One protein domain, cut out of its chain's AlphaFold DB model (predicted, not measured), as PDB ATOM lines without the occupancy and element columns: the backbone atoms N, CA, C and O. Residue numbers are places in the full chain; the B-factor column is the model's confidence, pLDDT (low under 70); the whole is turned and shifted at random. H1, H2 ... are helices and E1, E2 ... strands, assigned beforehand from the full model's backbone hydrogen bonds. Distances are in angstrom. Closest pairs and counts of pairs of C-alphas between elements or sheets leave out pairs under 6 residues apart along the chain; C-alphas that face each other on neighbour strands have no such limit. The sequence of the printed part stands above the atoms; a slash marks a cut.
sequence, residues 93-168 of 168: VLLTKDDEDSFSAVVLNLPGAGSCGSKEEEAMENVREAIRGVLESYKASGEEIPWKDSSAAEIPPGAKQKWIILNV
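Overview. This is residues 93 to 168 of the 168 residues of the protein "HicB-like domain-containing protein" of Planctomycetales bacterium (UniProt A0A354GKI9). A twisted sheet of four strands curls round the first part of one long helix, H1, whose last residues run on past the sheet; a long loop, residues 142 to 159, leads from the end of H1 back to edge strand E4. The 76 printed residues hold, in order, E1, E2, E3, H1 and E4, of mixed class in two layers, with H1 on one face of the sheet. The sheet's order is E3, E2, E1, E4, all antiparallel. The whole is compact, with a radius of gyration of the C-alphas of 12.9 A, yet elongated, spanning 41 by 26 by 18 A.

Arrangement. E1, residues 93 to 99, and E2, residues 102 to 107, form a hairpin, with N 96 and O 104 2.8 A apart. E2 and E3, residues 114 to 117, form another, with N 105 and O 115 at 2.8 A. E1, E2 and E3 make a meander, each strand the antiparallel neighbour of the one before. H1, residues 120 to 141, is on the sheet through residues 120 to 132; its closest C-alphas to E3 are Ala 123 and Gly 117, 4.2 A. Every O i to N i+4 pair in H1 is within hydrogen-bond range. E4, residues 160 to 167, pairs with E1, N 95 and O 160 being 2.8 A apart; E3 and E4 are apart.

Along the chain. E1 begins at C-alpha 93 (-41.807, -45.349, -9.633) and is 18.6 A long; E2 is 16.7 A and E3 10.5 A. H1 measures 31.6 A. E4, 22.7 A, ends at C-alpha 167 (-32.837, -37.127, -19.602).

Size, cuts and confidence. The C-alphas farthest apart, Glu 100 and Gly 142, are 41.2 A apart. The printed part has no cut; its long link is H1 to E4. pLDDT is under 70 at residues 100, 149 to 155, 157 and 168.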
ATOM      1  N   VAL A  93     -41.650 -43.916  -9.387       86.19
ATOM      2  CA  VAL A  93     -41.807 -45.349  -9.633       86.19
ATOM      3  C   VAL A  93     -42.192 -46.044  -8.338       86.19
ATOM      4  O   VAL A  93     -41.524 -45.902  -7.312       86.19
ATOM      5  N   LEU A  94     -43.274 -46.809  -8.402       86.81
ATOM      6  CA  LEU A  94     -43.725 -47.696  -7.348       86.81
ATOM      7  C   LEU A  94     -43.228 -49.106  -7.655       86.81
ATOM      8  O   LEU A  94     -43.598 -49.683  -8.673       86.81
ATOM      9  N   LEU A  95     -42.405 -49.652  -6.769       85.94
ATOM     10  CA  LEU A  95     -41.931 -51.023  -6.836       85.94
ATOM     11  C   LEU A  95     -42.679 -51.860  -5.799       85.94
ATOM     12  O   LEU A  95     -42.548 -51.636  -4.595       85.94
ATOM     13  N   THR A  96     -43.436 -52.840  -6.267       85.56
ATOM     14  CA  THR A  96     -44.172 -53.786  -5.426       85.56
ATOM     15  C   THR A  96     -43.589 -55.177  -5.630       85.56
ATOM     16  O   THR A  96     -43.268 -55.559  -6.755       85.56
ATOM     17  N   LYS A  97     -43.405 -55.917  -4.536       84.81
ATOM     18  CA  LYS A  97     -43.046 -57.335  -4.585       84.81
ATOM     19  C   LYS A  97     -44.343 -58.138  -4.487       84.81
ATOM     20  O   LYS A  97     -45.027 -58.011  -3.474       84.81
ATOM     21  N   ASP A  98     -44.671 -58.899  -5.528       74.88
ATOM     22  CA  ASP A  98     -45.861 -59.762  -5.558       74.88
ATOM     23  C   ASP A  98     -45.526 -61.155  -4.990       74.88
ATOM     24  O   ASP A  98     -46.035 -61.529  -3.936       74.88
ATOM     25  N   ASP A  99     -44.591 -61.872  -5.626       75.25
ATOM     26  CA  ASP A  99     -44.179 -63.244  -5.276       75.25
ATOM     27  C   ASP A  99     -42.682 -63.325  -4.907       75.25
ATOM     28  O   ASP A  99     -41.959 -62.326  -5.002       75.25
ATOM     29  N   GLU A 100     -42.196 -64.496  -4.452       67.75
ATOM     30  CA  GLU A 100     -40.828 -64.675  -3.917       67.75
ATOM     31  C   GLU A 100     -39.729 -64.080  -4.818       67.75
ATOM     32  O   GLU A 100     -38.796 -63.476  -4.275       67.75
ATOM     33  N   ASP A 101     -39.921 -64.092  -6.144       73.19
ATOM     34  CA  ASP A 101     -38.954 -63.622  -7.144       73.19
ATOM     35  C   ASP A 101     -39.578 -62.775  -8.272       73.19
ATOM     36  O   ASP A 101     -39.129 -62.821  -9.415       73.19
ATOM     37  N   SER A 102     -40.656 -62.029  -8.014       81.38
ATOM     38  CA  SER A 102     -41.262 -61.159  -9.039       81.38
ATOM     39  C   SER A 102     -41.497 -59.745  -8.523       81.38
ATOM     40  O   SER A 102     -42.150 -59.523  -7.501       81.38
ATOM     41  N   PHE A 103     -40.940 -58.778  -9.250       85.69
ATOM     42  CA  PHE A 103     -41.015 -57.354  -8.956       85.69
ATOM     43  C   PHE A 103     -41.844 -56.641 -10.019       85.69
ATOM     44  O   PHE A 103     -41.526 -56.679 -11.207       85.69
ATOM     45  N   SER A 104     -42.870 -55.930  -9.566       84.50
ATOM     46  CA  SER A 104     -43.741 -55.095 -10.386       84.50
ATOM     47  C   SER A 104     -43.348 -53.631 -10.192       84.50
ATOM     48  O   SER A 104     -43.427 -53.107  -9.081       84.50
ATOM     49  N   ALA A 105     -42.913 -52.958 -11.255       87.38
ATOM     50  CA  ALA A 105     -42.499 -51.559 -11.246       87.38
ATOM     51  C   ALA A 105     -43.456 -50.715 -12.104       87.38
ATOM     52  O   ALA A 105     -43.522 -50.855 -13.323       87.38
ATOM     53  N   VAL A 106     -44.204 -49.812 -11.476       85.38
ATOM     54  CA  VAL A 106     -45.218 -48.988 -12.150       85.38
ATOM     55  C   VAL A 106     -44.881 -47.513 -11.991       85.38
ATOM     56  O   VAL A 106     -44.576 -47.053 -10.890       85.38
ATOM     57  N   VAL A 107     -44.950 -46.753 -13.082       86.44
ATOM     58  CA  VAL A 107     -44.737 -45.305 -13.055       86.44
ATOM     59  C   VAL A 107     -46.063 -44.615 -12.752       86.44
ATOM     60  O   VAL A 107     -47.042 -44.766 -13.478       86.44
ATOM     61  N   LEU A 108     -46.100 -43.829 -11.678       82.25
ATOM     62  CA  LEU A 108     -47.313 -43.119 -11.261       82.25
ATOM     63  C   LEU A 108     -47.559 -41.849 -12.089       82.25
ATOM     64  O   LEU A 108     -48.703 -41.466 -12.316       82.25
ATOM     65  N   ASN A 109     -46.484 -41.209 -12.555       80.56
ATOM     66  CA  ASN A 109     -46.554 -39.935 -13.276       80.56
ATOM     67  C   ASN A 109     -46.974 -40.090 -14.738       80.56
ATOM     68  O   ASN A 109     -47.544 -39.164 -15.311       80.56
ATOM     69  N   LEU A 110     -46.671 -41.246 -15.332       80.44
ATOM     70  CA  LEU A 110     -46.900 -41.531 -16.739       80.44
ATOM     71  C   LEU A 110     -47.744 -42.804 -16.856       80.44
ATOM     72  O   LEU A 110     -47.195 -43.909 -16.827       80.44
ATOM     73  N   PRO A 111     -49.080 -42.675 -16.948       73.19
ATOM     74  CA  PRO A 111     -49.947 -43.837 -17.058       73.19
ATOM     75  C   PRO A 111     -49.628 -44.599 -18.347       73.19
ATOM     76  O   PRO A 111     -49.547 -44.010 -19.420       73.19
ATOM     77  N   GLY A 112     -49.457 -45.914 -18.229       74.50
ATOM     78  CA  GLY A 112     -49.083 -46.777 -19.352       74.50
ATOM     79  C   GLY A 112     -47.590 -47.100 -19.429       74.50
ATOM     80  O   GLY A 112     -47.226 -48.011 -20.163       74.50
ATOM     81  N   ALA A 113     -46.742 -46.441 -18.631       82.06
ATOM     82  CA  ALA A 113     -45.359 -46.861 -18.434       82.06
ATOM     83  C   ALA A 113     -45.249 -47.711 -17.158       82.06
ATOM     84  O   ALA A 113     -45.425 -47.240 -16.033       82.06
ATOM     85  N   GLY A 114     -44.961 -48.990 -17.334       84.94
ATOM     86  CA  GLY A 114     -44.740 -49.930 -16.247       84.94
ATOM     87  C   GLY A 114     -44.078 -51.180 -16.791       84.94
ATOM     88  O   GLY A 114     -44.226 -51.509 -17.967       84.94
ATOM     89  N   SER A 115     -43.317 -51.857 -15.949       87.62
ATOM     90  CA  SER A 115     -42.682 -53.112 -16.306       87.62
ATOM     91  C   SER A 115     -42.589 -54.027 -15.096       87.62
ATOM     92  O   SER A 115     -42.716 -53.596 -13.953       87.62
ATOM     93  N   CYS A 116     -42.366 -55.303 -15.351       85.62
ATOM     94  CA  CYS A 116     -42.092 -56.303 -14.336       85.62
ATOM     95  C   CYS A 116     -40.741 -56.956 -14.625       85.62
ATOM     96  O   CYS A 116     -40.273 -56.972 -15.765       85.62
ATOM     97  N   GLY A 117     -40.109 -57.491 -13.591       86.06
ATOM     98  CA  GLY A 117     -38.849 -58.212 -13.707       86.06
ATOM     99  C   GLY A 117     -38.729 -59.271 -12.627       86.06
ATOM    100  O   GLY A 117     -39.401 -59.203 -11.595       86.06
ATOM    101  N   SER A 118     -37.844 -60.239 -12.850       85.19
ATOM    102  CA  SER A 118     -37.548 -61.256 -11.834       85.19
ATOM    103  C   SER A 118     -36.662 -60.674 -10.723       85.19
ATOM    104  O   SER A 118     -36.572 -61.198  -9.616       85.19
ATOM    105  N   LYS A 119     -35.994 -59.548 -11.008       87.31
ATOM    106  CA  LYS A 119     -35.126 -58.819 -10.076       87.31
ATOM    107  C   LYS A 119     -35.510 -57.346  -9.991       87.31
ATOM    108  O   LYS A 119     -35.969 -56.754 -10.962       87.31
ATOM    109  N   GLU A 120     -35.237 -56.734  -8.837       85.19
ATOM    110  CA  GLU A 120     -35.455 -55.296  -8.610       85.19
ATOM    111  C   GLU A 120     -34.683 -54.425  -9.623       85.19
ATOM    112  O   GLU A 120     -35.205 -53.418 -10.098       85.19
ATOM    113  N   GLU A 121     -33.455 -54.816  -9.970       87.31
ATOM    114  CA  GLU A 121     -32.604 -54.077 -10.911       87.31
ATOM    115  C   GLU A 121     -33.092 -54.207 -12.359       87.31
ATOM    116  O   GLU A 121     -33.229 -53.201 -13.053       87.31
ATOM    117  N   GLU A 122     -33.462 -55.422 -12.764       88.06
ATOM    118  CA  GLU A 122     -34.044 -55.718 -14.078       88.06
ATOM    119  C   GLU A 122     -35.363 -54.960 -14.284       88.06
ATOM    120  O   GLU A 122     -35.545 -54.277 -15.289       88.06
ATOM    121  N   ALA A 123     -36.264 -54.992 -13.295       87.56
ATOM    122  CA  ALA A 123     -37.523 -54.253 -13.354       87.56
ATOM    123  C   ALA A 123     -37.291 -52.739 -13.507       87.56
ATOM    124  O   ALA A 123     -38.040 -52.050 -14.201       87.56
ATOM    125  N   MET A 124     -36.236 -52.210 -12.881       86.06
ATOM    126  CA  MET A 124     -35.886 -50.796 -12.970       86.06
ATOM    127  C   MET A 124     -35.303 -50.417 -14.332       86.06
ATOM    128  O   MET A 124     -35.631 -49.349 -14.847       86.06
ATOM    129  N   GLU A 125     -34.448 -51.258 -14.909       89.38
ATOM    130  CA  GLU A 125     -33.911 -51.058 -16.256       89.38
ATOM    131  C   GLU A 125     -35.031 -51.110 -17.299       89.38
ATOM    132  O   GLU A 125     -35.191 -50.163 -18.072       89.38
ATOM    133  N   ASN A 126     -35.899 -52.119 -17.217       89.31
ATOM    134  CA  ASN A 126     -37.041 -52.262 -18.113       89.31
ATOM    135  C   ASN A 126     -37.995 -51.060 -18.030       89.31
ATOM    136  O   ASN A 126     -38.487 -50.585 -19.053       89.31
ATOM    137  N   VAL A 127     -38.236 -50.515 -16.830       89.94
ATOM    138  CA  VAL A 127     -39.041 -49.293 -16.667       89.94
ATOM    139  C   VAL A 127     -38.385 -48.078 -17.323       89.94
ATOM    140  O   VAL A 127     -39.098 -47.260 -17.904       89.94
ATOM    141  N   ARG A 128     -37.055 -47.928 -17.263       88.69
ATOM    142  CA  ARG A 128     -36.371 -46.800 -17.921       88.69
ATOM    143  C   ARG A 128     -36.546 -46.852 -19.434       88.69
ATOM    144  O   ARG A 128     -36.864 -45.824 -20.027       88.69
ATOM    145  N   GLU A 129     -36.385 -48.029 -20.032       89.00
ATOM    146  CA  GLU A 129     -36.597 -48.217 -21.471       89.00
ATOM    147  C   GLU A 129     -38.070 -48.018 -21.853       89.00
ATOM    148  O   GLU A 129     -38.367 -47.325 -22.824       89.00
ATOM    149  N   ALA A 130     -39.010 -48.512 -21.038       89.56
ATOM    150  CA  ALA A 130     -40.439 -48.285 -21.252       89.56
ATOM    151  C   ALA A 130     -40.799 -46.789 -21.235       89.56
ATOM    152  O   ALA A 130     -41.522 -46.318 -22.110       89.56
ATOM    153  N   ILE A 131     -40.267 -46.016 -20.279       87.56
ATOM    154  CA  ILE A 131     -40.476 -44.560 -20.224       87.56
ATOM    155  C   ILE A 131     -39.932 -43.890 -21.491       87.56
ATOM    156  O   ILE A 131     -40.618 -43.045 -22.064       87.56
ATOM    157  N   ARG A 132     -38.731 -44.265 -21.949       87.06
ATOM    158  CA  ARG A 132     -38.140 -43.711 -23.178       87.06
ATOM    159  C   ARG A 132     -39.007 -43.994 -24.397       87.06
ATOM    160  O   ARG A 132     -39.368 -43.048 -25.088       87.06
ATOM    161  N   GLY A 133     -39.413 -45.246 -24.605       87.56
ATOM    162  CA  GLY A 133     -40.247 -45.619 -25.751       87.56
ATOM    163  C   GLY A 133     -41.599 -44.900 -25.756       87.56
ATOM    164  O   GLY A 133     -42.079 -44.467 -26.806       87.56
ATOM    165  N   VAL A 134     -42.197 -44.695 -24.578       84.81
ATOM    166  CA  VAL A 134     -43.436 -43.918 -24.450       84.81
ATOM    167  C   VAL A 134     -43.200 -42.447 -24.818       84.81
ATOM    168  O   VAL A 134     -43.973 -41.882 -25.588       84.81
ATOM    169  N   LEU A 135     -42.123 -41.826 -24.329       83.50
ATOM    170  CA  LEU A 135     -41.788 -40.436 -24.660       83.50
ATOM    171  C   LEU A 135     -41.465 -40.246 -26.145       83.50
ATOM    172  O   LEU A 135     -41.915 -39.270 -26.734       83.50
ATOM    173  N   GLU A 136     -40.725 -41.167 -26.760       84.38
ATOM    174  CA  GLU A 136     -40.450 -41.153 -28.202       84.38
ATOM    175  C   GLU A 136     -41.740 -41.262 -29.018       84.38
ATOM    176  O   GLU A 136     -41.915 -40.528 -29.989       84.38
ATOM    177  N   SER A 137     -42.677 -42.108 -28.583       84.06
ATOM    178  CA  SER A 137     -43.987 -42.249 -29.224       84.06
ATOM    179  C   SER A 137     -44.809 -40.957 -29.139       84.06
ATOM    180  O   SER A 137     -45.399 -40.541 -30.137       84.06
ATOM    181  N   TYR A 138     -44.809 -40.279 -27.985       82.81
ATOM    182  CA  TYR A 138     -45.466 -38.974 -27.833       82.81
ATOM    183  C   TYR A 138     -44.775 -37.881 -28.658       82.81
ATOM    184  O   TYR A 138     -45.460 -37.121 -29.340       82.81
ATOM    185  N   LYS A 139     -43.434 -37.843 -28.678       81.69
ATOM    186  CA  LYS A 139     -42.654 -36.927 -29.530       81.69
ATOM    187  C   LYS A 139     -42.976 -37.134 -31.015       81.69
ATOM    188  O   LYS A 139     -43.131 -36.158 -31.740       81.69
ATOM    189  N   ALA A 140     -43.107 -38.385 -31.462       82.25
ATOM    190  CA  ALA A 140     -43.440 -38.722 -32.846       82.25
ATOM    191  C   ALA A 140     -44.893 -38.376 -33.214       82.25
ATOM    192  O   ALA A 140     -45.155 -37.951 -34.336       82.25
ATOM    193  N   SER A 141     -45.822 -38.540 -32.270       81.50
ATOM    194  CA  SER A 141     -47.248 -38.241 -32.472       81.50
ATOM    195  C   SER A 141     -47.561 -36.746 -32.329       81.50
ATOM    196  O   SER A 141     -48.592 -36.283 -32.808       81.50
ATOM    197  N   GLY A 142     -46.669 -35.977 -31.690       78.12
ATOM    198  CA  GLY A 142     -46.870 -34.554 -31.401       78.12
ATOM    199  C   GLY A 142     -47.957 -34.291 -30.353       78.12
ATOM    200  O   GLY A 142     -48.451 -33.170 -30.255       78.12
ATOM    201  N   GLU A 143     -48.348 -35.315 -29.592       75.69
ATOM    202  CA  GLU A 143     -49.382 -35.230 -28.561       75.69
ATOM    203  C   GLU A 143     -48.800 -34.802 -27.209       75.69
ATOM    204  O   GLU A 143     -47.655 -35.103 -26.862       75.69
ATOM    205  N   GLU A 144     -49.611 -34.101 -26.416       70.12
ATOM    206  CA  GLU A 144     -49.228 -33.669 -25.076       70.12
ATOM    207  C   GLU A 144     -49.233 -34.852 -24.101       70.12
ATOM    208  O   GLU A 144     -50.207 -35.601 -24.000       70.12
ATOM    209  N   ILE A 145     -48.147 -35.005 -23.340       72.44
ATOM    210  CA  ILE A 145     -48.015 -36.091 -22.368       72.44
ATOM    211  C   ILE A 145     -48.958 -35.815 -21.185       72.44
ATOM    212  O   ILE A 145     -48.781 -34.802 -20.499       72.44
ATOM    213  N   PRO A 146     -49.916 -36.712 -20.876       71.88
ATOM    214  CA  PRO A 146     -50.821 -36.535 -19.748       71.88
ATOM    215  C   PRO A 146     -50.083 -36.811 -18.431       71.88
ATOM    216  O   PRO A 146     -50.140 -37.914 -17.881       71.88
ATOM    217  N   TRP A 147     -49.369 -35.804 -17.929       75.50
ATOM    218  CA  TRP A 147     -48.655 -35.882 -16.660       75.50
ATOM    219  C   TRP A 147     -49.643 -35.943 -15.499       75.50
ATOM    220  O   TRP A 147     -50.512 -35.081 -15.361       75.50
ATOM    221  N   LYS A 148     -49.512 -36.966 -14.654       72.00
ATOM    222  CA  LYS A 148     -50.308 -37.091 -13.431       72.00
ATOM    223  C   LYS A 148     -49.471 -36.774 -12.203       72.00
ATOM    224  O   LYS A 148     -48.331 -37.220 -12.076       72.00
ATOM    225  N   ASP A 149     -50.075 -36.052 -11.268       68.88
ATOM    226  CA  ASP A 149     -49.497 -35.829  -9.951       68.88
ATOM    227  C   ASP A 149     -49.545 -37.127  -9.136       68.88
ATOM    228  O   ASP A 149     -50.604 -37.707  -8.889       68.88
ATOM    229  N   SER A 150     -48.379 -37.600  -8.698       60.34
ATOM    230  CA  SER A 150     -48.227 -38.848  -7.938       60.34
ATOM    231  C   SER A 150     -48.704 -38.757  -6.482       60.34
ATOM    232  O   SER A 150     -48.643 -39.748  -5.759       60.34
ATOM    233  N   SER A 151     -49.174 -37.589  -6.034       56.09
ATOM    234  CA  SER A 151     -49.594 -37.325  -4.651       56.09
ATOM    235  C   SER A 151     -50.878 -38.053  -4.235       56.09
ATOM    236  O   SER A 151     -51.149 -38.149  -3.042       56.09
ATOM    237  N   ALA A 152     -51.650 -38.582  -5.188       55.25
ATOM    238  CA  ALA A 152     -52.939 -39.233  -4.936       55.25
ATOM    239  C   ALA A 152     -52.906 -40.774  -4.983       55.25
ATOM    240  O   ALA A 152     -53.953 -41.404  -4.844       55.25
ATOM    241  N   ALA A 153     -51.748 -41.402  -5.218       62.19
ATOM    242  CA  ALA A 153     -51.672 -42.860  -5.282       62.19
ATOM    243  C   ALA A 153     -51.720 -43.463  -3.869       62.19
ATOM    244  O   ALA A 153     -50.841 -43.199  -3.050       62.19
ATOM    245  N   GLU A 154     -52.737 -44.279  -3.580       61.38
ATOM    246  CA  GLU A 154     -52.800 -45.073  -2.350       61.38
ATOM    247  C   GLU A 154     -51.706 -46.148  -2.394       61.38
ATOM    248  O   GLU A 154     -51.724 -47.049  -3.232       61.38
ATOM    249  N   ILE A 155     -50.710 -46.021  -1.517       68.19
ATOM    250  CA  ILE A 155     -49.542 -46.904  -1.487       68.19
ATOM    251  C   ILE A 155     -49.850 -48.068  -0.543       68.19
ATOM    252  O   ILE A 155     -50.027 -47.830   0.657       68.19
ATOM    253  N   PRO A 156     -49.899 -49.321  -1.025       70.31
ATOM    254  CA  PRO A 156     -50.076 -50.461  -0.141       70.31
ATOM    255  C   PRO A 156     -48.853 -50.615   0.784       70.31
ATOM    256  O   PRO A 156     -47.714 -50.398   0.349       70.31
ATOM    257  N   PRO A 157     -49.055 -50.997   2.058       66.62
ATOM    258  CA  PRO A 157     -47.962 -51.180   3.005       66.62
ATOM    259  C   PRO A 157     -47.071 -52.336   2.534       66.62
ATOM    260  O   PRO A 157     -47.484 -53.491   2.549       66.62
ATOM    261  N   GLY A 158     -45.860 -52.016   2.077       74.12
ATOM    262  CA  GLY A 158     -44.906 -52.986   1.521       74.12
ATOM    263  C   GLY A 158     -44.330 -52.598   0.158       74.12
ATOM    264  O   GLY A 158     -43.315 -53.159  -0.250       74.12
ATOM    265  N   ALA A 159     -44.916 -51.611  -0.525       77.94
ATOM    266  CA  ALA A 159     -44.354 -51.086  -1.764       77.94
ATOM    267  C   ALA A 159     -43.221 -50.081  -1.489       77.94
ATOM    268  O   ALA A 159     -43.330 -49.197  -0.637       77.94
ATOM    269  N   LYS A 160     -42.119 -50.204  -2.233       82.75
ATOM    270  CA  LYS A 160     -40.998 -49.261  -2.201       82.75
ATOM    271  C   LYS A 160     -41.225 -48.181  -3.252       82.75
ATOM    272  O   LYS A 160     -41.436 -48.480  -4.422       82.75
ATOM    273  N   GLN A 161     -41.111 -46.923  -2.854       83.44
ATOM    274  CA  GLN A 161     -41.114 -45.805  -3.790       83.44
ATOM    275  C   GLN A 161     -39.692 -45.402  -4.153       83.44
ATOM    276  O   GLN A 161     -38.827 -45.279  -3.284       83.44
ATOM    277  N   LYS A 162     -39.451 -45.183  -5.444       85.38
ATOM    278  CA  LYS A 162     -38.178 -44.683  -5.956       85.38
ATOM    279  C   LYS A 162     -38.405 -43.568  -6.963       85.38
ATOM    280  O   LYS A 162     -39.296 -43.622  -7.804       85.38
ATOM    281  N   TRP A 163     -37.547 -42.562  -6.874       85.44
ATOM    282  CA  TRP A 163     -37.513 -41.446  -7.806       85.44
ATOM    283  C   TRP A 163     -36.436 -41.719  -8.843       85.44
ATOM    284  O   TRP A 163     -35.295 -42.014  -8.489       85.44
ATOM    285  N   ILE A 164     -36.799 -41.624 -10.119       85.50
ATOM    286  CA  ILE A 164     -35.868 -41.774 -11.235       85.50
ATOM    287  C   ILE A 164     -35.864 -40.469 -12.012       85.50
ATOM    288  O   ILE A 164     -36.915 -39.937 -12.360       85.50
ATOM    289  N   ILE A 165     -34.672 -39.951 -12.277       86.06
ATOM    290  CA  ILE A 165     -34.491 -38.778 -13.120       86.06
ATOM    291  C   ILE A 165     -33.974 -39.271 -14.463       86.06
ATOM    292  O   ILE A 165     -32.956 -39.963 -14.513       86.06
ATOM    293  N   LEU A 166     -34.690 -38.951 -15.533       82.06
ATOM    294  CA  LEU A 166     -34.328 -39.331 -16.893       82.06
ATOM    295  C   LEU A 166     -34.146 -38.076 -17.740       82.06
ATOM    296  O   LEU A 166     -34.912 -37.119 -17.635       82.06
ATOM    297  N   ASN A 167     -33.104 -38.110 -18.564       78.94
ATOM    298  CA  ASN A 167     -32.837 -37.127 -19.602       78.94
ATOM    299  C   ASN A 167     -33.179 -37.760 -20.956       78.94
ATOM    300  O   ASN A 167     -32.764 -38.899 -21.195       78.94
ATOM    301  N   VAL A 168     -33.954 -37.056 -21.785       69.12
ATOM    302  CA  VAL A 168     -34.568 -37.568 -23.025       69.12
ATOM    303  C   VAL A 168     -34.565 -36.499 -24.106       69.12
ATOM    304  O   VAL A 168     -34.700 -35.309 -23.756       69.12
TER     305      VAL A 168